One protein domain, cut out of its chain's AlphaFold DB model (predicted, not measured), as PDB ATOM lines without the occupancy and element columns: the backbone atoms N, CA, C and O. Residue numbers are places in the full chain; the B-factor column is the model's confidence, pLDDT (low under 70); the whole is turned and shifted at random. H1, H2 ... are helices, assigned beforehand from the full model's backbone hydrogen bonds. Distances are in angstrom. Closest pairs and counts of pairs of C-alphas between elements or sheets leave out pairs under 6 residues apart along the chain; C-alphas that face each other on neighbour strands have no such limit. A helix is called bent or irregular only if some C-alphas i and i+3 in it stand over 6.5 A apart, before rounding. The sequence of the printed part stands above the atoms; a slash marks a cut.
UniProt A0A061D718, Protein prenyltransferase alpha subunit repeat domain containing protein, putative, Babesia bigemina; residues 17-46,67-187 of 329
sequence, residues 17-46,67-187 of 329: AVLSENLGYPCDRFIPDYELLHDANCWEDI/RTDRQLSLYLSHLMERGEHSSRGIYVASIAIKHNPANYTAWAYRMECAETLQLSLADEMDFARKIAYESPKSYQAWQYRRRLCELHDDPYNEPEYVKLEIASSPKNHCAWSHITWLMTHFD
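This is residues 17 to 46 and 67 to 187 of the 329 residues of the protein "Protein prenyltransferase alpha subunit repeat domain containing protein, putative" of Babesia bigemina (UniProt A0A061D718). The chain winds back and forth as a solenoid: three helical hairpins, H3 with H4, H5 with H6 and H7 with H8, stand side by side in two layers, with H4, H6 and H8 in one and H3, H5 and H7, more loosely spaced, in the other. H2 packs on H3 at one end of the stack, the small H1 lies beyond it, and residues 17 to 39, with no named element, run lengthwise past the side of H7, H5 and H3 to reach H1. The printed part has 151 residues with eight named helices, H1 to H8 in chain order, and no named strand; its class is all helix. It is compact, with a radius of gyration of the C-alphas of 16.1 A, yet elongated, spanning 47 by 29 by 25 A.

Start after the long stretch, at H1, residues 40 to 46, which is close to but not clearly touching H2, residues 67 to 81; their closest C-alphas, Ile 46 and Tyr 75, are 7.2 A apart. Next, H2 touches H3, residues 87 to 99, at a steep tilt of 46 degrees, opposite ways, closest at the C-alphas of Leu 72 and Ala 96, 6.0 A. H3 forms a hairpin with H4, residues 104 to 116, at a shallow tilt of 28 degrees; look at the closest C-alphas, Ala 93 and Ala 106, 5.2 A apart. H5, residues 121 to 134, forms a hairpin with H6, residues 139 to 152, at 12 degrees, with the C-alphas of Ala 128 and Ala 141 closest, 5.6 A. H7, residues 158 to 168, forms a hairpin with H8, residues 173 to 185, at 26 degrees, with the C-alphas of Val 162 and Ala 175 closest, 6.0 A. H6 is the hub: besides H5 it touches H4, where the C-alphas of Tyr 104 and Gln 140 are closest at 6.3 A, and H8, by residues 174 to 178 of H8 alone, where those of Trp 142 and Cys 174 are closest at 6.7 A. H5 and H7 are near each other, and H2 and H8 are apart. In H2 to H8 every O i to N i+4 pair is within hydrogen-bond range; in H1 1 of 3 is, beside 2 of 4 O i to N i+3 pairs.

Find C-alpha 40 at (12.750, 6.469, -50.883), where H1 begins; it is irregular, with C-alphas 42 and 45 8.1 A apart, and measures 9.8 A. H2 measures 21.1 A, H5 20.1 A and H6 20.4 A. H8 ends at C-alpha 185, (52.254, 28.394, -48.071).

The two C-alphas farthest apart, Ala 40 and Asp 187, are 49.5 A apart. Residues 47 to 66 are not printed, and C-alphas 46 and 67 are 15.9 A apart across this cut. The links from H2 on to H8 are tight. Look for pLDDT under 70 at residue 17 alone; the mean of the printed part is 93.1.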
ATOM      1  N   ALA A  17      53.329   2.082 -35.645       62.72
ATOM      2  CA  ALA A  17      52.289   3.088 -35.777       62.72
ATOM      3  C   ALA A  17      52.565   4.160 -34.719       62.72
ATOM      4  O   ALA A  17      52.575   3.865 -33.521       62.72
ATOM      5  N   VAL A  18      52.864   5.380 -35.160       76.25
ATOM      6  CA  VAL A  18      53.031   6.490 -34.228       76.25
ATOM      7  C   VAL A  18      51.636   6.848 -33.745       76.25
ATOM      8  O   VAL A  18      50.765   7.097 -34.565       76.25
ATOM      9  N   LEU A  19      51.399   6.820 -32.435       82.25
ATOM     10  CA  LEU A  19      50.094   7.133 -31.853       82.25
ATOM     11  C   LEU A  19      50.135   8.531 -31.234       82.25
ATOM     12  O   LEU A  19      51.118   8.905 -30.594       82.25
ATOM     13  N   SER A  20      49.058   9.293 -31.394       87.88
ATOM     14  CA  SER A  20      48.859  10.574 -30.723       87.88
ATOM     15  C   SER A  20      47.406  10.706 -30.300       87.88
ATOM     16  O   SER A  20      46.539  11.018 -31.116       87.88
ATOM     17  N   GLU A  21      47.144  10.510 -29.009       86.75
ATOM     18  CA  GLU A  21      45.808  10.695 -28.429       86.75
ATOM     19  C   GLU A  21      45.324  12.144 -28.591       86.75
ATOM     20  O   GLU A  21      44.164  12.381 -28.911       86.75
ATOM     21  N   ASN A  22      46.235  13.116 -28.472       89.19
ATOM     22  CA  ASN A  22      45.923  14.542 -28.616       89.19
ATOM     23  C   ASN A  22      45.458  14.921 -30.029       89.19
ATOM     24  O   ASN A  22      44.697  15.871 -30.187       89.19
ATOM     25  N   LEU A  23      45.951  14.215 -31.051       88.62
ATOM     26  CA  LEU A  23      45.596  14.452 -32.453       88.62
ATOM     27  C   LEU A  23      44.581  13.432 -32.982       88.62
ATOM     28  O   LEU A  23      44.232  13.498 -34.156       88.62
ATOM     29  N   GLY A  24      44.131  12.495 -32.139       87.25
ATOM     30  CA  GLY A  24      43.238  11.410 -32.541       87.25
ATOM     31  C   GLY A  24      43.833  10.502 -33.623       87.25
ATOM     32  O   GLY A  24      43.095  10.052 -34.491       87.25
ATOM     33  N   TYR A  25      45.155  10.275 -33.617       87.88
ATOM     34  CA  TYR A  25      45.846   9.446 -34.611       87.88
ATOM     35  C   TYR A  25      46.337   8.119 -33.999       87.88
ATOM     36  O   TYR A  25      46.976   8.148 -32.939       87.88
ATOM     37  N   PRO A  26      46.119   6.963 -34.655       87.44
ATOM     38  CA  PRO A  26      45.420   6.778 -35.922       87.44
ATOM     39  C   PRO A  26      43.930   7.093 -35.794       87.44
ATOM     40  O   PRO A  26      43.321   6.820 -34.763       87.44
ATOM     41  N   CYS A  27      43.367   7.665 -36.857       87.62
ATOM     42  CA  CYS A  27      41.953   8.014 -36.905       87.62
ATOM     43  C   CYS A  27      41.078   6.758 -36.892       87.62
ATOM     44  O   CYS A  27      41.453   5.714 -37.437       87.62
ATOM     45  N   ASP A  28      39.866   6.879 -36.357       90.50
ATOM     46  CA  ASP A  28      38.850   5.846 -36.536       90.50
ATOM     47  C   ASP A  28      38.472   5.701 -38.014       90.50
ATOM     48  O   ASP A  28      38.559   6.638 -38.806       90.50
ATOM     49  N   ARG A  29      38.015   4.511 -38.411       91.31
ATOM     50  CA  ARG A  29      37.514   4.307 -39.775       91.31
ATOM     51  C   ARG A  29      36.255   5.133 -40.004       91.31
ATOM     52  O   ARG A  29      35.404   5.236 -39.121       91.31
ATOM     53  N   PHE A  30      36.091   5.653 -41.216       93.62
ATOM     54  CA  PHE A  30      34.817   6.218 -41.628       93.62
ATOM     55  C   PHE A  30      33.809   5.081 -41.814       93.62
ATOM     56  O   PHE A  30      33.986   4.212 -42.673       93.62
ATOM     57  N   ILE A  31      32.754   5.092 -41.003       93.12
ATOM     58  CA  ILE A  31      31.646   4.145 -41.100       93.12
ATOM     59  C   ILE A  31      30.531   4.833 -41.898       93.12
ATOM     60  O   ILE A  31      29.902   5.746 -41.363       93.12
ATOM     61  N   PRO A  32      30.309   4.455 -43.171       89.56
ATOM     62  CA  PRO A  32      29.218   5.008 -43.962       89.56
ATOM     63  C   PRO A  32      27.870   4.595 -43.369       89.56
ATOM     64  O   PRO A  32      27.640   3.418 -43.089       89.56
ATOM     65  N   ASP A  33      26.983   5.570 -43.215       91.06
ATOM     66  CA  ASP A  33      25.580   5.344 -42.891       91.06
ATOM     67  C   ASP A  33      24.773   5.306 -44.193       91.06
ATOM     68  O   ASP A  33      24.742   6.290 -44.929       91.06
ATOM     69  N   TYR A  34      24.143   4.172 -44.498       91.06
ATOM     70  CA  TYR A  34      23.348   3.968 -45.714       91.06
ATOM     71  C   TYR A  34      21.839   4.104 -45.482       91.06
ATOM     72  O   TYR A  34      21.071   3.912 -46.425       91.06
ATOM     73  N   GLU A  35      21.397   4.404 -44.257       89.44
ATOM     74  CA  GLU A  35      19.970   4.448 -43.918       89.44
ATOM     75  C   GLU A  35      19.220   5.453 -44.800       89.44
ATOM     76  O   GLU A  35      18.219   5.100 -45.422       89.44
ATOM     77  N   LEU A  36      19.764   6.667 -44.951       88.88
ATOM     78  CA  LEU A  36      19.160   7.715 -45.781       88.88
ATOM     79  C   LEU A  36      19.255   7.425 -47.284       88.88
ATOM     80  O   LEU A  36      18.354   7.795 -48.027       88.88
ATOM     81  N   LEU A  37      20.313   6.761 -47.762       89.50
ATOM     82  CA  LEU A  37      20.460   6.416 -49.183       89.50
ATOM     83  C   LEU A  37      19.371   5.439 -49.652       89.50
ATOM     84  O   LEU A  37      19.000   5.425 -50.825       89.50
ATOM     85  N   HIS A  38      18.879   4.600 -48.742       85.12
ATOM     86  CA  HIS A  38      17.854   3.603 -49.032       85.12
ATOM     87  C   HIS A  38      16.430   4.057 -48.669       85.12
ATOM     88  O   HIS A  38      15.483   3.316 -48.948       85.12
ATOM     89  N   ASP A  39      16.258   5.250 -48.092       87.50
ATOM     90  CA  ASP A  39      14.945   5.831 -47.803       87.50
ATOM     91  C   ASP A  39      14.382   6.547 -49.038       87.50
ATOM     92  O   ASP A  39      14.797   7.652 -49.385       87.50
ATOM     93  N   ALA A  40      13.397   5.924 -49.689       80.06
ATOM     94  CA  ALA A  40      12.750   6.469 -50.883       80.06
ATOM     95  C   ALA A  40      12.106   7.848 -50.643       80.06
ATOM     96  O   ALA A  40      12.044   8.659 -51.561       80.06
ATOM     97  N   ASN A  41      11.676   8.160 -49.414       86.56
ATOM     98  CA  ASN A  41      11.053   9.457 -49.131       86.56
ATOM     99  C   ASN A  41      12.071  10.605 -49.167       86.56
ATOM    100  O   ASN A  41      11.697  11.750 -49.405       86.56
ATOM    101  N   CYS A  42      13.357  10.326 -48.928       88.50
ATOM    102  CA  CYS A  42      14.416  11.337 -48.982       88.50
ATOM    103  C   CYS A  42      14.786  11.746 -50.418       88.50
ATOM    104  O   CYS A  42      15.390  12.807 -50.603       88.50
ATOM    105  N   TRP A  43      14.437  10.911 -51.402       92.25
ATOM    106  CA  TRP A  43      14.857  11.033 -52.803       92.25
ATOM    107  C   TRP A  43      13.686  11.046 -53.793       92.25
ATOM    108  O   TRP A  43      13.923  11.016 -54.998       92.25
ATOM    109  N   GLU A  44      12.440  11.094 -53.310       91.06
ATOM    110  CA  GLU A  44      11.222  10.999 -54.128       91.06
ATOM    111  C   GLU A  44      11.200  12.031 -55.269       91.06
ATOM    112  O   GLU A  44      10.794  11.716 -56.390       91.06
ATOM    113  N   ASP A  45      11.677  13.251 -55.003       90.56
ATOM    114  CA  ASP A  45      11.776  14.332 -55.983       90.56
ATOM    115  C   ASP A  45      12.760  13.999 -57.112       90.56
ATOM    116  O   ASP A  45      12.438  14.188 -58.284       90.56
ATOM    117  N   ILE A  46      13.923  13.442 -56.774       91.06
ATOM    118  CA  ILE A  46      14.949  13.056 -57.749       91.06
ATOM    119  C   ILE A  46      14.506  11.821 -58.544       91.06
ATOM    120  O   ILE A  46      14.610  11.797 -59.771       91.06
ATOM    121  N   ARG A  67      23.662  -1.820 -56.929       86.00
ATOM    122  CA  ARG A  67      22.547  -0.872 -56.790       86.00
ATOM    123  C   ARG A  67      23.001   0.434 -56.126       86.00
ATOM    124  O   ARG A  67      22.547   1.498 -56.537       86.00
ATOM    125  N   THR A  68      23.880   0.343 -55.136       89.12
ATOM    126  CA  THR A  68      24.353   1.476 -54.340       89.12
ATOM    127  C   THR A  68      25.211   2.415 -55.183       89.12
ATOM    128  O   THR A  68      24.934   3.610 -55.226       89.12
ATOM    129  N   ASP A  69      26.180   1.891 -55.930       87.00
ATOM    130  CA  ASP A  69      27.048   2.661 -56.823       87.00
ATOM    131  C   ASP A  69      26.233   3.407 -57.892       87.00
ATOM    132  O   ASP A  69      26.517   4.566 -58.207       87.00
ATOM    133  N   ARG A  70      25.179   2.764 -58.419       87.69
ATOM    134  CA  ARG A  70      24.249   3.383 -59.377       87.69
ATOM    135  C   ARG A  70      23.452   4.513 -58.740       87.69
ATOM    136  O   ARG A  70      23.408   5.595 -59.313       87.69
ATOM    137  N   GLN A  71      22.863   4.287 -57.563       90.50
ATOM    138  CA  GLN A  71      22.113   5.322 -56.841       90.50
ATOM    139  C   GLN A  71      23.003   6.524 -56.513       90.50
ATOM    140  O   GLN A  71      22.634   7.652 -56.818       90.50
ATOM    141  N   LEU A  72      24.204   6.286 -55.978       93.25
ATOM    142  CA  LEU A  72      25.166   7.347 -55.671       93.25
ATOM    143  C   LEU A  72      25.534   8.153 -56.914       93.25
ATOM    144  O   LEU A  72      25.545   9.377 -56.855       93.25
ATOM    145  N   SER A  73      25.805   7.482 -58.036       91.50
ATOM    146  CA  SER A  73      26.152   8.157 -59.291       91.50
ATOM    147  C   SER A  73      24.987   8.985 -59.830       91.50
ATOM    148  O   SER A  73      25.190  10.131 -60.219       91.50
ATOM    149  N   LEU A  74      23.765   8.442 -59.817       91.88
ATOM    150  CA  LEU A  74      22.565   9.137 -60.293       91.88
ATOM    151  C   LEU A  74      22.229  10.353 -59.428       91.88
ATOM    152  O   LEU A  74      22.043  11.443 -59.963       91.88
ATOM    153  N   TYR A  75      22.187  10.188 -58.103       94.62
ATOM    154  CA  TYR A  75      21.880  11.289 -57.192       94.62
ATOM    155  C   TYR A  75      22.970  12.362 -57.236       94.62
ATOM    156  O   TYR A  75      22.646  13.543 -57.305       94.62
ATOM    157  N   LEU A  76      24.253  11.979 -57.264       95.56
ATOM    158  CA  LEU A  76      25.354  12.938 -57.379       95.56
ATOM    159  C   LEU A  76      25.248  13.753 -58.675       95.56
ATOM    160  O   LEU A  76      25.282  14.980 -58.615       95.56
ATOM    161  N   SER A  77      25.074  13.094 -59.825       94.75
ATOM    162  CA  SER A  77      24.926  13.778 -61.117       94.75
ATOM    163  C   SER A  77      23.721  14.715 -61.128       94.75
ATOM    164  O   SER A  77      23.854  15.871 -61.517       94.75
ATOM    165  N   HIS A  78      22.570  14.259 -60.628       95.19
ATOM    166  CA  HIS A  78      21.363  15.077 -60.563       95.19
ATOM    167  C   HIS A  78      21.562  16.343 -59.718       95.19
ATOM    168  O   HIS A  78      21.241  17.449 -60.154       95.19
ATOM    169  N   LEU A  79      22.119  16.198 -58.513       96.19
ATOM    170  CA  LEU A  79      22.366  17.327 -57.615       96.19
ATOM    171  C   LEU A  79      23.346  18.332 -58.234       96.19
ATOM    172  O   LEU A  79      23.135  19.540 -58.136       96.19
ATOM    173  N   MET A  80      24.380  17.843 -58.923       96.44
ATOM    174  CA  MET A  80      25.334  18.685 -59.645       96.44
ATOM    175  C   MET A  80      24.689  19.428 -60.820       96.44
ATOM    176  O   MET A  80      24.914  20.626 -60.979       96.44
ATOM    177  N   GLU A  81      23.859  18.759 -61.623       95.25
ATOM    178  CA  GLU A  81      23.143  19.371 -62.753       95.25
ATOM    179  C   GLU A  81      22.179  20.475 -62.304       95.25
ATOM    180  O   GLU A  81      22.013  21.486 -62.991       95.25
ATOM    181  N   ARG A  82      21.565  20.305 -61.130       95.00
ATOM    182  CA  ARG A  82      20.692  21.305 -60.504       95.00
ATOM    183  C   ARG A  82      21.453  22.395 -59.748       95.00
ATOM    184  O   ARG A  82      20.830  23.378 -59.348       95.00
ATOM    185  N   GLY A  83      22.766  22.246 -59.560       96.06
ATOM    186  CA  GLY A  83      23.563  23.132 -58.712       96.06
ATOM    187  C   GLY A  83      23.072  23.147 -57.262       96.06
ATOM    188  O   GLY A  83      23.103  24.190 -56.613       96.06
ATOM    189  N   GLU A  84      22.543  22.024 -56.771       97.31
ATOM    190  CA  GLU A  84      22.052  21.914 -55.401       97.31
ATOM    191  C   GLU A  84      23.223  21.654 -54.449       97.31
ATOM    192  O   GLU A  84      23.832  20.590 -54.490       97.31
ATOM    193  N   HIS A  85      23.500  22.588 -53.539       97.44
ATOM    194  CA  HIS A  85      24.453  22.403 -52.441       97.44
ATOM    195  C   HIS A  85      23.687  22.313 -51.117       97.44
ATOM    196  O   HIS A  85      23.239  23.321 -50.573       97.44
ATOM    197  N   SER A  86      23.483  21.096 -50.611       96.31
ATOM    198  CA  SER A  86      22.606  20.817 -49.462       96.31
ATOM    199  C   SER A  86      23.197  19.765 -48.517       96.31
ATOM    200  O   SER A  86      24.193  19.107 -48.827       96.31
ATOM    201  N   SER A  87      22.568  19.565 -47.353       94.44
ATOM    202  CA  SER A  87      22.972  18.517 -46.402       94.44
ATOM    203  C   SER A  87      22.878  17.110 -47.007       94.44
ATOM    204  O   SER A  87      23.764  16.287 -46.772       94.44
ATOM    205  N   ARG A  88      21.862  16.842 -47.845       95.06
ATOM    206  CA  ARG A  88      21.751  15.580 -48.595       95.06
ATOM    207  C   ARG A  88      22.828  15.452 -49.680       95.06
ATOM    208  O   ARG A  88      23.318  14.350 -49.914       95.06
ATOM    209  N   GLY A  89      23.268  16.568 -50.265       96.19
ATOM    210  CA  GLY A  89      24.416  16.604 -51.174       96.19
ATOM    211  C   GLY A  89      25.727  16.206 -50.501       96.19
ATOM    212  O   GLY A  89      26.426  15.316 -50.986       96.19
ATOM    213  N   ILE A  90      26.021  16.776 -49.328       96.88
ATOM    214  CA  ILE A  90      27.174  16.367 -48.507       96.88
ATOM    215  C   ILE A  90      27.095  14.884 -48.147       96.88
ATOM    216  O   ILE A  90      28.100  14.176 -48.238       96.88
ATOM    217  N   TYR A  91      25.914  14.398 -47.762       96.62
ATOM    218  CA  TYR A  91      25.697  12.989 -47.455       96.62
ATOM    219  C   TYR A  91      26.059  12.090 -48.650       96.62
ATOM    220  O   TYR A  91      26.949  11.248 -48.524       96.62
ATOM    221  N   VAL A  92      25.472  12.329 -49.829       96.75
ATOM    222  CA  VAL A  92      25.756  11.547 -51.050       96.75
ATOM    223  C   VAL A  92      27.236  11.598 -51.405       96.75
ATOM    224  O   VAL A  92      27.838  10.558 -51.669       96.75
ATOM    225  N   ALA A  93      27.854  12.779 -51.340       97.69
ATOM    226  CA  ALA A  93      29.277  12.930 -51.606       97.69
ATOM    227  C   ALA A  93      30.138  12.130 -50.613       97.69
ATOM    228  O   ALA A  93      31.096  11.478 -51.023       97.69
ATOM    229  N   SER A  94      29.784  12.124 -49.320       97.12
ATOM    230  CA  SER A  94      30.483  11.351 -48.278       97.12
ATOM    231  C   SER A  94      30.510   9.863 -48.614       97.12
ATOM    232  O   SER A  94      31.568   9.230 -48.583       97.12
ATOM    233  N   ILE A  95      29.348   9.307 -48.959       96.44
ATOM    234  CA  ILE A  95      29.205   7.882 -49.262       96.44
ATOM    235  C   ILE A  95      29.886   7.545 -50.597       96.44
ATOM    236  O   ILE A  95      30.612   6.554 -50.677       96.44
ATOM    237  N   ALA A  96      29.750   8.397 -51.617       96.12
ATOM    238  CA  ALA A  96      30.422   8.227 -52.906       96.12
ATOM    239  C   ALA A  96      31.955   8.222 -52.771       96.12
ATOM    240  O   ALA A  96      32.626   7.360 -53.342       96.12
ATOM    241  N   ILE A  97      32.514   9.138 -51.974       97.06
ATOM    242  CA  ILE A  97      33.950   9.191 -51.662       97.06
ATOM    243  C   ILE A  97      34.383   7.951 -50.883       97.06
ATOM    244  O   ILE A  97      35.452   7.402 -51.144       97.06
ATOM    245  N   LYS A  98      33.567   7.478 -49.938       94.62
ATOM    246  CA  LYS A  98      33.873   6.263 -49.183       94.62
ATOM    247  C   LYS A  98      33.935   5.025 -50.086       94.62
ATOM    248  O   LYS A  98      34.849   4.217 -49.933       94.62
ATOM    249  N   HIS A  99      32.996   4.890 -51.022       92.19
ATOM    250  CA  HIS A  99      32.980   3.803 -52.007       92.19
ATOM    251  C   HIS A  99      34.169   3.874 -52.961       92.19
ATOM    252  O   HIS A  99      34.844   2.875 -53.210       92.19
ATOM    253  N   ASN A 100      34.449   5.069 -53.479       93.50
ATOM    254  CA  ASN A 100      35.543   5.302 -54.403       93.50
ATOM    255  C   ASN A 100      36.316   6.572 -54.017       93.50
ATOM    256  O   ASN A 100      36.029   7.654 -54.540       93.50
ATOM    257  N   PRO A 101      37.366   6.450 -53.181       95.19
ATOM    258  CA  PRO A 101      38.188   7.591 -52.776       95.19
ATOM    259  C   PRO A 101      38.911   8.291 -53.930       95.19
ATOM    260  O   PRO A 101      39.457   9.373 -53.724       95.19
ATOM    261  N   ALA A 102      38.947   7.690 -55.126       94.81
ATOM    262  CA  ALA A 102      39.514   8.281 -56.334       94.81
ATOM    263  C   ALA A 102      38.484   9.053 -57.183       94.81
ATOM    264  O   ALA A 102      38.865   9.663 -58.186       94.81
ATOM    265  N   ASN A 103      37.199   9.060 -56.802       95.31
ATOM    266  CA  ASN A 103      36.146   9.810 -57.486       95.31
ATOM    267  C   ASN A 103      36.323  11.320 -57.262       95.31
ATOM    268  O   ASN A 103      35.768  11.908 -56.334       95.31
ATOM    269  N   TYR A 104      37.125  11.953 -58.118       96.44
ATOM    270  CA  TYR A 104      37.438  13.379 -58.034       96.44
ATOM    271  C   TYR A 104      36.203  14.274 -58.201       96.44
ATOM    272  O   TYR A 104      36.182  15.364 -57.637       96.44
ATOM    273  N   THR A 105      35.172  13.813 -58.912       96.94
ATOM    274  CA  THR A 105      33.905  14.533 -59.078       96.94
ATOM    275  C   THR A 105      33.173  14.661 -57.744       96.94
ATOM    276  O   THR A 105      32.764  15.757 -57.371       96.94
ATOM    277  N   ALA A 106      33.087  13.569 -56.977       97.81
ATOM    278  CA  ALA A 106      32.478  13.592 -55.648       97.81
ATOM    279  C   ALA A 106      33.255  14.496 -54.675       97.81
ATOM    280  O   ALA A 106      32.646  15.245 -53.916       97.81
ATOM    281  N   TRP A 107      34.592  14.481 -54.728       98.25
ATOM    282  CA  TRP A 107      35.430  15.387 -53.932       98.25
ATOM    283  C   TRP A 107      35.246  16.862 -54.303       98.25
ATOM    284  O   TRP A 107      35.171  17.703 -53.410       98.25
ATOM    285  N   ALA A 108      35.165  17.176 -55.599       97.94
ATOM    286  CA  ALA A 108      34.932  18.535 -56.078       97.94
ATOM    287  C   ALA A 108      33.562  19.052 -55.620       97.94
ATOM    288  O   ALA A 108      33.487  20.095 -54.977       97.94
ATOM    289  N   TYR A 109      32.506  18.267 -55.838       98.38
ATOM    290  CA  TYR A 109      31.157  18.610 -55.391       98.38
ATOM    291  C   TYR A 109      31.065  18.743 -53.862       98.38
ATOM    292  O   TYR A 109      30.440  19.677 -53.354       98.38
ATOM    293  N   ARG A 110      31.749  17.874 -53.100       98.31
ATOM    294  CA  ARG A 110      31.846  18.020 -51.640       98.31
ATOM    295  C   ARG A 110      32.494  19.347 -51.247       98.31
ATOM    296  O   ARG A 110      32.026  19.973 -50.304       98.31
ATOM    297  N   MET A 111      33.563  19.766 -51.928       98.12
ATOM    298  CA  MET A 111      34.248  21.033 -51.636       98.12
ATOM    299  C   MET A 111      33.329  22.229 -51.889       98.12
ATOM    300  O   MET A 111      33.227  23.102 -51.034       98.12
ATOM    301  N   GLU A 112      32.597  22.234 -53.006       97.81
ATOM    302  CA  GLU A 112      31.606  23.278 -53.298       97.81
ATOM    303  C   GLU A 112      30.505  23.335 -52.233       97.81
ATOM    304  O   GLU A 112      30.123  24.415 -51.781       97.81
ATOM    305  N   CYS A 113      30.017  22.171 -51.791       97.81
ATOM    306  CA  CYS A 113      29.046  22.101 -50.707       97.81
ATOM    307  C   CYS A 113      29.636  22.607 -49.383       97.81
ATOM    308  O   CYS A 113      28.964  23.353 -48.678       97.81
ATOM    309  N   ALA A 114      30.871  22.229 -49.045       97.19
ATOM    310  CA  ALA A 114      31.538  22.660 -47.820       97.19
ATOM    311  C   ALA A 114      31.721  24.184 -47.778       97.19
ATOM    312  O   ALA A 114      31.443  24.806 -46.752       97.19
ATOM    313  N   GLU A 115      32.104  24.783 -48.906       96.62
ATOM    314  CA  GLU A 115      32.240  26.232 -49.068       96.62
ATOM    315  C   GLU A 115      30.878  26.940 -48.985       96.62
ATOM    316  O   GLU A 115      30.707  27.878 -48.205       96.62
ATOM    317  N   THR A 116      29.876  26.454 -49.724       97.38
ATOM    318  CA  THR A 116      28.536  27.067 -49.784       97.38
ATOM    319  C   THR A 116      27.801  26.992 -48.448       97.38
ATOM    320  O   THR A 116      27.160  27.956 -48.029       97.38
ATOM    321  N   LEU A 117      27.899  25.849 -47.766       97.12
ATOM    322  CA  LEU A 117      27.244  25.599 -46.483       97.12
ATOM    323  C   LEU A 117      28.071  26.083 -45.288       97.12
ATOM    324  O   LEU A 117      27.585  26.004 -44.162       97.12
ATOM    325  N   GLN A 118      29.290  26.586 -45.523       96.31
ATOM    326  CA  GLN A 118      30.218  27.057 -44.489       96.31
ATOM    327  C   GLN A 118      30.451  25.999 -43.405       96.31
ATOM    328  O   GLN A 118      30.305  26.259 -42.208       96.31
ATOM    329  N   LEU A 119      30.770  24.778 -43.838       96.56
ATOM    330  CA  LEU A 119      31.022  23.676 -42.917       96.56
ATOM    331  C   LEU A 119      32.265  23.937 -42.060       96.56
ATOM    332  O   LEU A 119      33.170  24.691 -42.419       96.56
ATOM    333  N   SER A 120      32.295  23.295 -40.895       97.00
ATOM    334  CA  SER A 120      33.416  23.371 -39.964       97.00
ATOM    335  C   SER A 120      34.685  22.800 -40.600       97.00
ATOM    336  O   SER A 120      34.711  21.635 -40.997       97.00
ATOM    337  N   LEU A 121      35.765  23.592 -40.611       97.06
ATOM    338  CA  LEU A 121      37.098  23.125 -41.010       97.06
ATOM    339  C   LEU A 121      37.502  21.864 -40.234       97.06
ATOM    340  O   LEU A 121      38.071  20.942 -40.810       97.06
ATOM    341  N   ALA A 122      37.184  21.805 -38.936       96.25
ATOM    342  CA  ALA A 122      37.531  20.671 -38.087       96.25
ATOM    343  C   ALA A 122      36.812  19.381 -38.516       96.25
ATOM    344  O   ALA A 122      37.450  18.330 -38.584       96.25
ATOM    345  N   ASP A 123      35.521  19.469 -38.848       95.62
ATOM    346  CA  ASP A 123      34.717  18.306 -39.240       95.62
ATOM    347  C   ASP A 123      35.128  17.798 -40.630       95.62
ATOM    348  O   ASP A 123      35.258  16.593 -40.849       95.62
ATOM    349  N   GLU A 124      35.412  18.713 -41.562       97.75
ATOM    350  CA  GLU A 124      35.868  18.356 -42.909       97.75
ATOM    351  C   GLU A 124      37.299  17.803 -42.921       97.75
ATOM    352  O   GLU A 124      37.602  16.865 -43.666       97.75
ATOM    353  N   MET A 125      38.174  18.318 -42.051       97.00
ATOM    354  CA  MET A 125      39.500  17.742 -41.828       97.00
ATOM    355  C   MET A 125      39.410  16.331 -41.255       97.00
ATOM    356  O   MET A 125      40.100  15.437 -41.745       97.00
ATOM    357  N   ASP A 126      38.557  16.111 -40.252       95.56
ATOM    358  CA  ASP A 126      38.330  14.785 -39.675       95.56
ATOM    359  C   ASP A 126      37.809  13.802 -40.733       95.56
ATOM    360  O   ASP A 126      38.392  12.733 -40.922       95.56
ATOM    361  N   PHE A 127      36.799  14.190 -41.519       96.62
ATOM    362  CA  PHE A 127      36.316  13.382 -42.640       96.62
ATOM    363  C   PHE A 127      37.453  12.999 -43.599       96.62
ATOM    364  O   PHE A 127      37.672  11.816 -43.879       96.62
ATOM    365  N   ALA A 128      38.218  13.983 -44.078       96.31
ATOM    366  CA  ALA A 128      39.269  13.742 -45.057       96.31
ATOM    367  C   ALA A 128      40.415  12.885 -44.496       96.31
ATOM    368  O   ALA A 128      40.974  12.056 -45.221       96.31
ATOM    369  N   ARG A 129      40.745  13.034 -43.209       94.50
ATOM    370  CA  ARG A 129      41.736  12.206 -42.507       94.50
ATOM    371  C   ARG A 129      41.286  10.764 -42.370       94.50
ATOM    372  O   ARG A 129      42.088   9.878 -42.639       94.50
ATOM    373  N   LYS A 130      40.017  10.510 -42.047       94.81
ATOM    374  CA  LYS A 130      39.471   9.144 -42.002       94.81
ATOM    375  C   LYS A 130      39.569   8.461 -43.367       94.81
ATOM    376  O   LYS A 130      40.026   7.322 -43.457       94.81
ATOM    377  N   ILE A 131      39.239   9.176 -44.447       95.12
ATOM    378  CA  ILE A 131      39.396   8.647 -45.809       95.12
ATOM    379  C   ILE A 131      40.875   8.420 -46.160       95.12
ATOM    380  O   ILE A 131      41.210   7.376 -46.723       95.12
ATOM    381  N   ALA A 132      41.769   9.350 -45.812       91.75
ATOM    382  CA  ALA A 132      43.207   9.202 -46.042       91.75
ATOM    383  C   ALA A 132      43.812   8.050 -45.222       91.75
ATOM    384  O   ALA A 132      44.654   7.325 -45.732       91.75
ATOM    385  N   TYR A 133      43.360   7.828 -43.990       89.62
ATOM    386  CA  TYR A 133      43.810   6.720 -43.152       89.62
ATOM    387  C   TYR A 133      43.450   5.361 -43.771       89.62
ATOM    388  O   TYR A 133      44.269   4.444 -43.808       89.62
ATOM    389  N   GLU A 134      42.241   5.235 -44.322       89.94
ATOM    390  CA  GLU A 134      41.792   4.000 -44.974       89.94
ATOM    391  C   GLU A 134      42.336   3.836 -46.400       89.94
ATOM    392  O   GLU A 134      42.497   2.713 -46.880       89.94
ATOM    393  N   SER A 135      42.643   4.944 -47.077       88.81
ATOM    394  CA  SER A 135      43.202   4.976 -48.428       88.81
ATOM    395  C   SER A 135      44.378   5.962 -48.508       88.81
ATOM    396  O   SER A 135      44.267   7.024 -49.126       88.81
ATOM    397  N   PRO A 136      45.553   5.621 -47.940       79.25
ATOM    398  CA  PRO A 136      46.685   6.552 -47.785       79.25
ATOM    399  C   PRO A 136      47.304   7.015 -49.103       79.25
ATOM    400  O   PRO A 136      48.029   8.013 -49.142       79.25
ATOM    401  N   LYS A 137      47.000   6.303 -50.195       77.38
ATOM    402  CA  LYS A 137      47.403   6.633 -51.567       77.38
ATOM    403  C   LYS A 137      46.341   7.435 -52.336       77.38
ATOM    404  O   LYS A 137      46.571   7.733 -53.505       77.38
ATOM    405  N   SER A 138      45.201   7.777 -51.726       89.19
ATOM    406  CA  SER A 138      44.190   8.645 -52.344       89.19
ATOM    407  C   SER A 138      44.741  10.062 -52.476       89.19
ATOM    408  O   SER A 138      44.787  10.820 -51.510       89.19
ATOM    409  N   TYR A 139      45.145  10.435 -53.689       92.44
ATOM    410  CA  TYR A 139      45.596  11.792 -53.996       92.44
ATOM    411  C   TYR A 139      44.517  12.832 -53.672       92.44
ATOM    412  O   TYR A 139      44.815  13.918 -53.182       92.44
ATOM    413  N   GLN A 140      43.255  12.480 -53.911       96.81
ATOM    414  CA  GLN A 140      42.110  13.361 -53.747       96.81
ATOM    415  C   GLN A 140      41.898  13.754 -52.282       96.81
ATOM    416  O   GLN A 140      41.682  14.931 -52.018       96.81
ATOM    417  N   ALA A 141      42.053  12.825 -51.330       95.88
ATOM    418  CA  ALA A 141      41.943  13.146 -49.905       95.88
ATOM    419  C   ALA A 141      43.006  14.169 -49.458       95.88
ATOM    420  O   ALA A 141      42.705  15.121 -48.740       95.88
ATOM    421  N   TRP A 142      44.248  14.021 -49.935       95.56
ATOM    422  CA  TRP A 142      45.333  14.968 -49.649       95.56
ATOM    423  C   TRP A 142      45.116  16.340 -50.299       95.56
ATOM    424  O   TRP A 142      45.420  17.364 -49.686       95.56
ATOM    425  N   GLN A 143      44.582  16.377 -51.524       96.50
ATOM    426  CA  GLN A 143      44.230  17.637 -52.186       96.50
ATOM    427  C   GLN A 143      43.043  18.328 -51.522       96.50
ATOM    428  O   GLN A 143      43.046  19.548 -51.403       96.50
ATOM    429  N   TYR A 144      42.058  17.566 -51.050       97.94
ATOM    430  CA  TYR A 144      40.923  18.112 -50.319       97.94
ATOM    431  C   TYR A 144      41.383  18.804 -49.032       97.94
ATOM    432  O   TYR A 144      41.069  19.971 -48.830       97.94
ATOM    433  N   ARG A 145      42.229  18.144 -48.229       97.44
ATOM    434  CA  ARG A 145      42.853  18.733 -47.026       97.44
ATOM    435  C   ARG A 145      43.611  20.022 -47.332       97.44
ATOM    436  O   ARG A 145      43.425  21.027 -46.659       97.44
ATOM    437  N   ARG A 146      44.420  20.017 -48.397       97.31
ATOM    438  CA  ARG A 146      45.119  21.220 -48.870       97.31
ATOM    439  C   ARG A 146      44.138  22.342 -49.206       97.31
ATOM    440  O   ARG A 146      44.323  23.465 -48.754       97.31
ATOM    441  N   ARG A 147      43.094  22.035 -49.977       97.75
ATOM    442  CA  ARG A 147      42.093  23.016 -50.398       97.75
ATOM    443  C   ARG A 147      41.307  23.585 -49.216       97.75
ATOM    444  O   ARG A 147      41.000  24.768 -49.244       97.75
ATOM    445  N   LEU A 148      41.026  22.783 -48.186       98.19
ATOM    446  CA  LEU A 148      40.429  23.263 -46.937       98.19
ATOM    447  C   LEU A 148      41.341  24.287 -46.249       98.19
ATOM    448  O   LEU A 148      40.896  25.384 -45.937       98.19
ATOM    449  N   CYS A 149      42.628  23.975 -46.080       98.00
ATOM    450  CA  CYS A 149      43.584  24.931 -45.521       98.00
ATOM    451  C   CYS A 149      43.653  26.237 -46.336       98.00
ATOM    452  O   CYS A 149      43.668  27.317 -45.756       98.00
ATOM    453  N   GLU A 150      43.661  26.154 -47.673       97.06
ATOM    454  CA  GLU A 150      43.657  27.331 -48.561       97.06
ATOM    455  C   GLU A 150      42.354  28.141 -48.458       97.06
ATOM    456  O   GLU A 150      42.386  29.367 -48.499       97.06
ATOM    457  N   LEU A 151      41.203  27.470 -48.346       96.25
ATOM    458  CA  LEU A 151      39.893  28.114 -48.227       96.25
ATOM    459  C   LEU A 151      39.778  28.921 -46.929       96.25
ATOM    460  O   LEU A 151      39.190  30.002 -46.924       96.25
ATOM    461  N   HIS A 152      40.332  28.388 -45.841       96.00
ATOM    462  CA  HIS A 152      40.265  28.999 -44.518       96.00
ATOM    463  C   HIS A 152      41.470  29.890 -44.180       96.00
ATOM    464  O   HIS A 152      41.423  30.569 -43.159       96.00
ATOM    465  N   ASP A 153      42.515  29.897 -45.018       96.56
ATOM    466  CA  ASP A 153      43.819  30.517 -44.730       96.56
ATOM    467  C   ASP A 153      44.383  30.074 -43.361       96.56
ATOM    468  O   ASP A 153      44.925  30.858 -42.583       96.56
ATOM    469  N   ASP A 154      44.211  28.786 -43.041       96.75
ATOM    470  CA  ASP A 154      44.553  28.194 -41.743       96.75
ATOM    471  C   ASP A 154      45.205  26.812 -41.956       96.75
ATOM    472  O   ASP A 154      44.579  25.936 -42.560       96.75
ATOM    473  N   PRO A 155      46.445  26.566 -41.475       96.25
ATOM    474  CA  PRO A 155      47.077  25.246 -41.559       96.25
ATOM    475  C   PRO A 155      46.406  24.199 -40.659       96.25
ATOM    476  O   PRO A 155      46.765  23.018 -40.715       96.25
ATOM    477  N   TYR A 156      45.481  24.617 -39.794       95.69
ATOM    478  CA  TYR A 156      44.882  23.816 -38.742       95.69
ATOM    479  C   TYR A 156      45.987  23.146 -37.899       95.69
ATOM    480  O   TYR A 156      46.974  23.785 -37.538       95.69
ATOM    481  N   ASN A 157      45.864  21.854 -37.593       94.75
ATOM    482  CA  ASN A 157      46.939  21.031 -37.018       94.75
ATOM    483  C   ASN A 157      47.548  20.056 -38.047       94.75
ATOM    484  O   ASN A 157      47.991  18.957 -37.699       94.75
ATOM    485  N   GLU A 158      47.524  20.419 -39.335       96.06
ATOM    486  CA  GLU A 158      48.077  19.586 -40.408       96.06
ATOM    487  C   GLU A 158      49.593  19.364 -40.305       96.06
ATOM    488  O   GLU A 158      50.005  18.223 -40.525       96.06
ATOM    489  N   PRO A 159      50.445  20.352 -39.950       95.62
ATOM    490  CA  PRO A 159      51.885  20.116 -39.842       95.62
ATOM    491  C   PRO A 159      52.232  18.965 -38.892       95.62
ATOM    492  O   PRO A 159      53.049  18.108 -39.223       95.62
ATOM    493  N   GLU A 160      51.586  18.897 -37.729       94.19
ATOM    494  CA  GLU A 160      51.789  17.832 -36.751       94.19
ATOM    495  C   GLU A 160      51.181  16.510 -37.221       94.19
ATOM    496  O   GLU A 160      51.832  15.468 -37.136       94.19
ATOM    497  N   TYR A 161      49.959  16.537 -37.758       93.75
ATOM    498  CA  TYR A 161      49.283  15.330 -38.229       93.75
ATOM    499  C   TYR A 161      50.048  14.665 -39.388       93.75
ATOM    500  O   TYR A 161      50.267  13.455 -39.394       93.75
ATOM    501  N   VAL A 162      50.523  15.444 -40.363       94.44
ATOM    502  CA  VAL A 162      51.273  14.933 -41.523       94.44
ATOM    503  C   VAL A 162      52.602  14.312 -41.089       94.44
ATOM    504  O   VAL A 162      53.019  13.311 -41.670       94.44
ATOM    505  N   LYS A 163      53.254  14.840 -40.047       93.69
ATOM    506  CA  LYS A 163      54.462  14.223 -39.478       93.69
ATOM    507  C   LYS A 163      54.186  12.842 -38.889       93.69
ATOM    508  O   LYS A 163      55.031  11.964 -39.045       93.69
ATOM    509  N   LEU A 164      53.021  12.618 -38.275       91.69
ATOM    510  CA  LEU A 164      52.616  11.285 -37.804       91.69
ATOM    511  C   LEU A 164      52.407  10.309 -38.968       91.69
ATOM    512  O   LEU A 164      52.850   9.160 -38.899       91.69
ATOM    513  N   GLU A 165      51.801  10.781 -40.061       89.50
ATOM    514  CA  GLU A 165      51.624   9.995 -41.289       89.50
ATOM    515  C   GLU A 165      52.968   9.652 -41.943       89.50
ATOM    516  O   GLU A 165      53.186   8.517 -42.361       89.50
ATOM    517  N   ILE A 166      53.898  10.611 -42.002       91.75
ATOM    518  CA  ILE A 166      55.261  10.383 -42.498       91.75
ATOM    519  C   ILE A 166      55.996   9.411 -41.578       91.75
ATOM    520  O   ILE A 166      56.631   8.488 -42.068       91.75
ATOM    521  N   ALA A 167      55.917   9.565 -40.261       87.94
ATOM    522  CA  ALA A 167      56.609   8.664 -39.346       87.94
ATOM    523  C   ALA A 167      56.074   7.220 -39.439       87.94
ATOM    524  O   ALA A 167      56.856   6.276 -39.367       87.94
ATOM    525  N   SER A 168      54.771   7.047 -39.686       84.62
ATOM    526  CA  SER A 168      54.150   5.730 -39.905       84.62
ATOM    527  C   SER A 168      54.396   5.178 -41.318       84.62
ATOM    528  O   SER A 168      54.466   3.966 -41.515       84.62
ATOM    529  N   SER A 169      54.548   6.049 -42.320       86.12
ATOM    530  CA  SER A 169      54.851   5.696 -43.710       86.12
ATOM    531  C   SER A 169      55.924   6.632 -44.291       86.12
ATOM    532  O   SER A 169      55.610   7.542 -45.069       86.12
ATOM    533  N   PRO A 170      57.220   6.395 -43.986       85.75
ATOM    534  CA  PRO A 170      58.313   7.335 -44.292       85.75
ATOM    535  C   PRO A 170      58.539   7.630 -45.772       85.75
ATOM    536  O   PRO A 170      59.277   8.552 -46.115       85.75
ATOM    537  N   LYS A 171      57.909   6.865 -46.666       82.00
ATOM    538  CA  LYS A 171      58.008   7.011 -48.124       82.00
ATOM    539  C   LYS A 171      56.679   7.439 -48.769       82.00
ATOM    540  O   LYS A 171      56.554   7.378 -49.990       82.00
ATOM    541  N   ASN A 172      55.686   7.881 -47.989       89.06
ATOM    542  CA  ASN A 172      54.420   8.384 -48.523       89.06
ATOM    543  C   ASN A 172      54.621   9.715 -49.269       89.06
ATOM    544  O   ASN A 172      54.733  10.781 -48.666       89.06
ATOM    545  N   HIS A 173      54.622   9.652 -50.602       90.62
ATOM    546  CA  HIS A 173      54.820  10.818 -51.461       90.62
ATOM    547  C   HIS A 173      53.773  11.922 -51.242       90.62
ATOM    548  O   HIS A 173      54.115  13.102 -51.283       90.62
ATOM    549  N   CYS A 174      52.507  11.568 -50.997       92.19
ATOM    550  CA  CYS A 174      51.461  12.571 -50.797       92.19
ATOM    551  C   CYS A 174      51.688  13.350 -49.497       92.19
ATOM    552  O   CYS A 174      51.588  14.573 -49.505       92.19
ATOM    553  N   ALA A 175      52.083  12.664 -48.421       93.81
ATOM    554  CA  ALA A 175      52.395  13.298 -47.143       93.81
ATOM    555  C   ALA A 175      53.604  14.245 -47.255       93.81
ATOM    556  O   ALA A 175      53.532  15.396 -46.829       93.81
ATOM    557  N   TRP A 176      54.681  13.811 -47.918       95.44
ATOM    558  CA  TRP A 176      55.862  14.649 -48.161       95.44
ATOM    559  C   TRP A 176      55.572  15.865 -49.047       95.44
ATOM    560  O   TRP A 176      56.038  16.973 -48.768       95.44
ATOM    561  N   SER A 177      54.772  15.685 -50.099       95.19
ATOM    562  CA  SER A 177      54.329  16.801 -50.935       95.19
ATOM    563  C   SER A 177      53.469  17.784 -50.141       95.19
ATOM    564  O   SER A 177      53.585  18.990 -50.352       95.19
ATOM    565  N   HIS A 178      52.625  17.281 -49.240       96.50
ATOM    566  CA  HIS A 178      51.734  18.100 -48.433       96.50
ATOM    567  C   HIS A 178      52.495  18.897 -47.361       96.50
ATOM    568  O   HIS A 178      52.296  20.104 -47.278       96.50
ATOM    569  N   ILE A 179      53.427  18.288 -46.610       96.94
ATOM    570  CA  ILE A 179      54.242  19.032 -45.626       96.94
ATOM    571  C   ILE A 179      55.122  20.087 -46.304       96.94
ATOM    572  O   ILE A 179      55.205  21.213 -45.829       96.94
ATOM    573  N   THR A 180      55.705  19.770 -47.467       97.00
ATOM    574  CA  THR A 180      56.484  20.747 -48.243       97.00
ATOM    575  C   THR A 180      55.611  21.933 -48.643       97.00
ATOM    576  O   THR A 180      56.019  23.078 -48.473       97.00
ATOM    577  N   TRP A 181      54.388  21.672 -49.119       97.75
ATOM    578  CA  TRP A 181      53.436  22.733 -49.431       97.75
ATOM    579  C   TRP A 181      53.075  23.571 -48.196       97.75
ATOM    580  O   TRP A 181      53.165  24.795 -48.279       97.75
ATOM    581  N   LEU A 182      52.749  22.946 -47.059       97.75
ATOM    582  CA  LEU A 182      52.434  23.648 -45.807       97.75
ATOM    583  C   LEU A 182      53.549  24.621 -45.415       97.75
ATOM    584  O   LEU A 182      53.268  25.771 -45.092       97.75
ATOM    585  N   MET A 183      54.807  24.180 -45.503       96.25
ATOM    586  CA  MET A 183      55.966  25.014 -45.173       96.25
ATOM    587  C   MET A 183      56.153  26.185 -46.146       96.25
ATOM    588  O   MET A 183      56.653  27.231 -45.745       96.25
ATOM    589  N   THR A 184      55.772  26.023 -47.420       95.88
ATOM    590  CA  THR A 184      55.834  27.110 -48.415       95.88
ATOM    591  C   THR A 184      54.672  28.088 -48.344       95.88
ATOM    592  O   THR A 184      54.853  29.252 -48.690       95.88
ATOM    593  N   HIS A 185      53.483  27.614 -47.982       96.88
ATOM    594  CA  HIS A 185      52.254  28.394 -48.071       96.88
ATOM    595  C   HIS A 185      52.008  29.222 -46.813       96.88
ATOM    596  O   HIS A 185      51.604  30.375 -46.920       96.88
ATOM    597  N   PHE A 186      52.288  28.646 -45.644       96.19
ATOM    598  CA  PHE A 186      52.119  29.308 -44.358       96.19
ATOM    599  C   PHE A 186      53.444  29.858 -43.834       96.19
ATOM    600  O   PHE A 186      54.516  29.334 -44.139       96.19
ATOM    601  N   ASP A 187      53.366  30.904 -43.009       92.31
ATOM    602  CA  ASP A 187      54.546  31.596 -42.498       92.31
ATOM    603  C   ASP A 187      55.499  30.653 -41.748       92.31
ATOM    604  O   ASP A 187      55.144  30.007 -40.751       92.31
TER     605      ASP A 187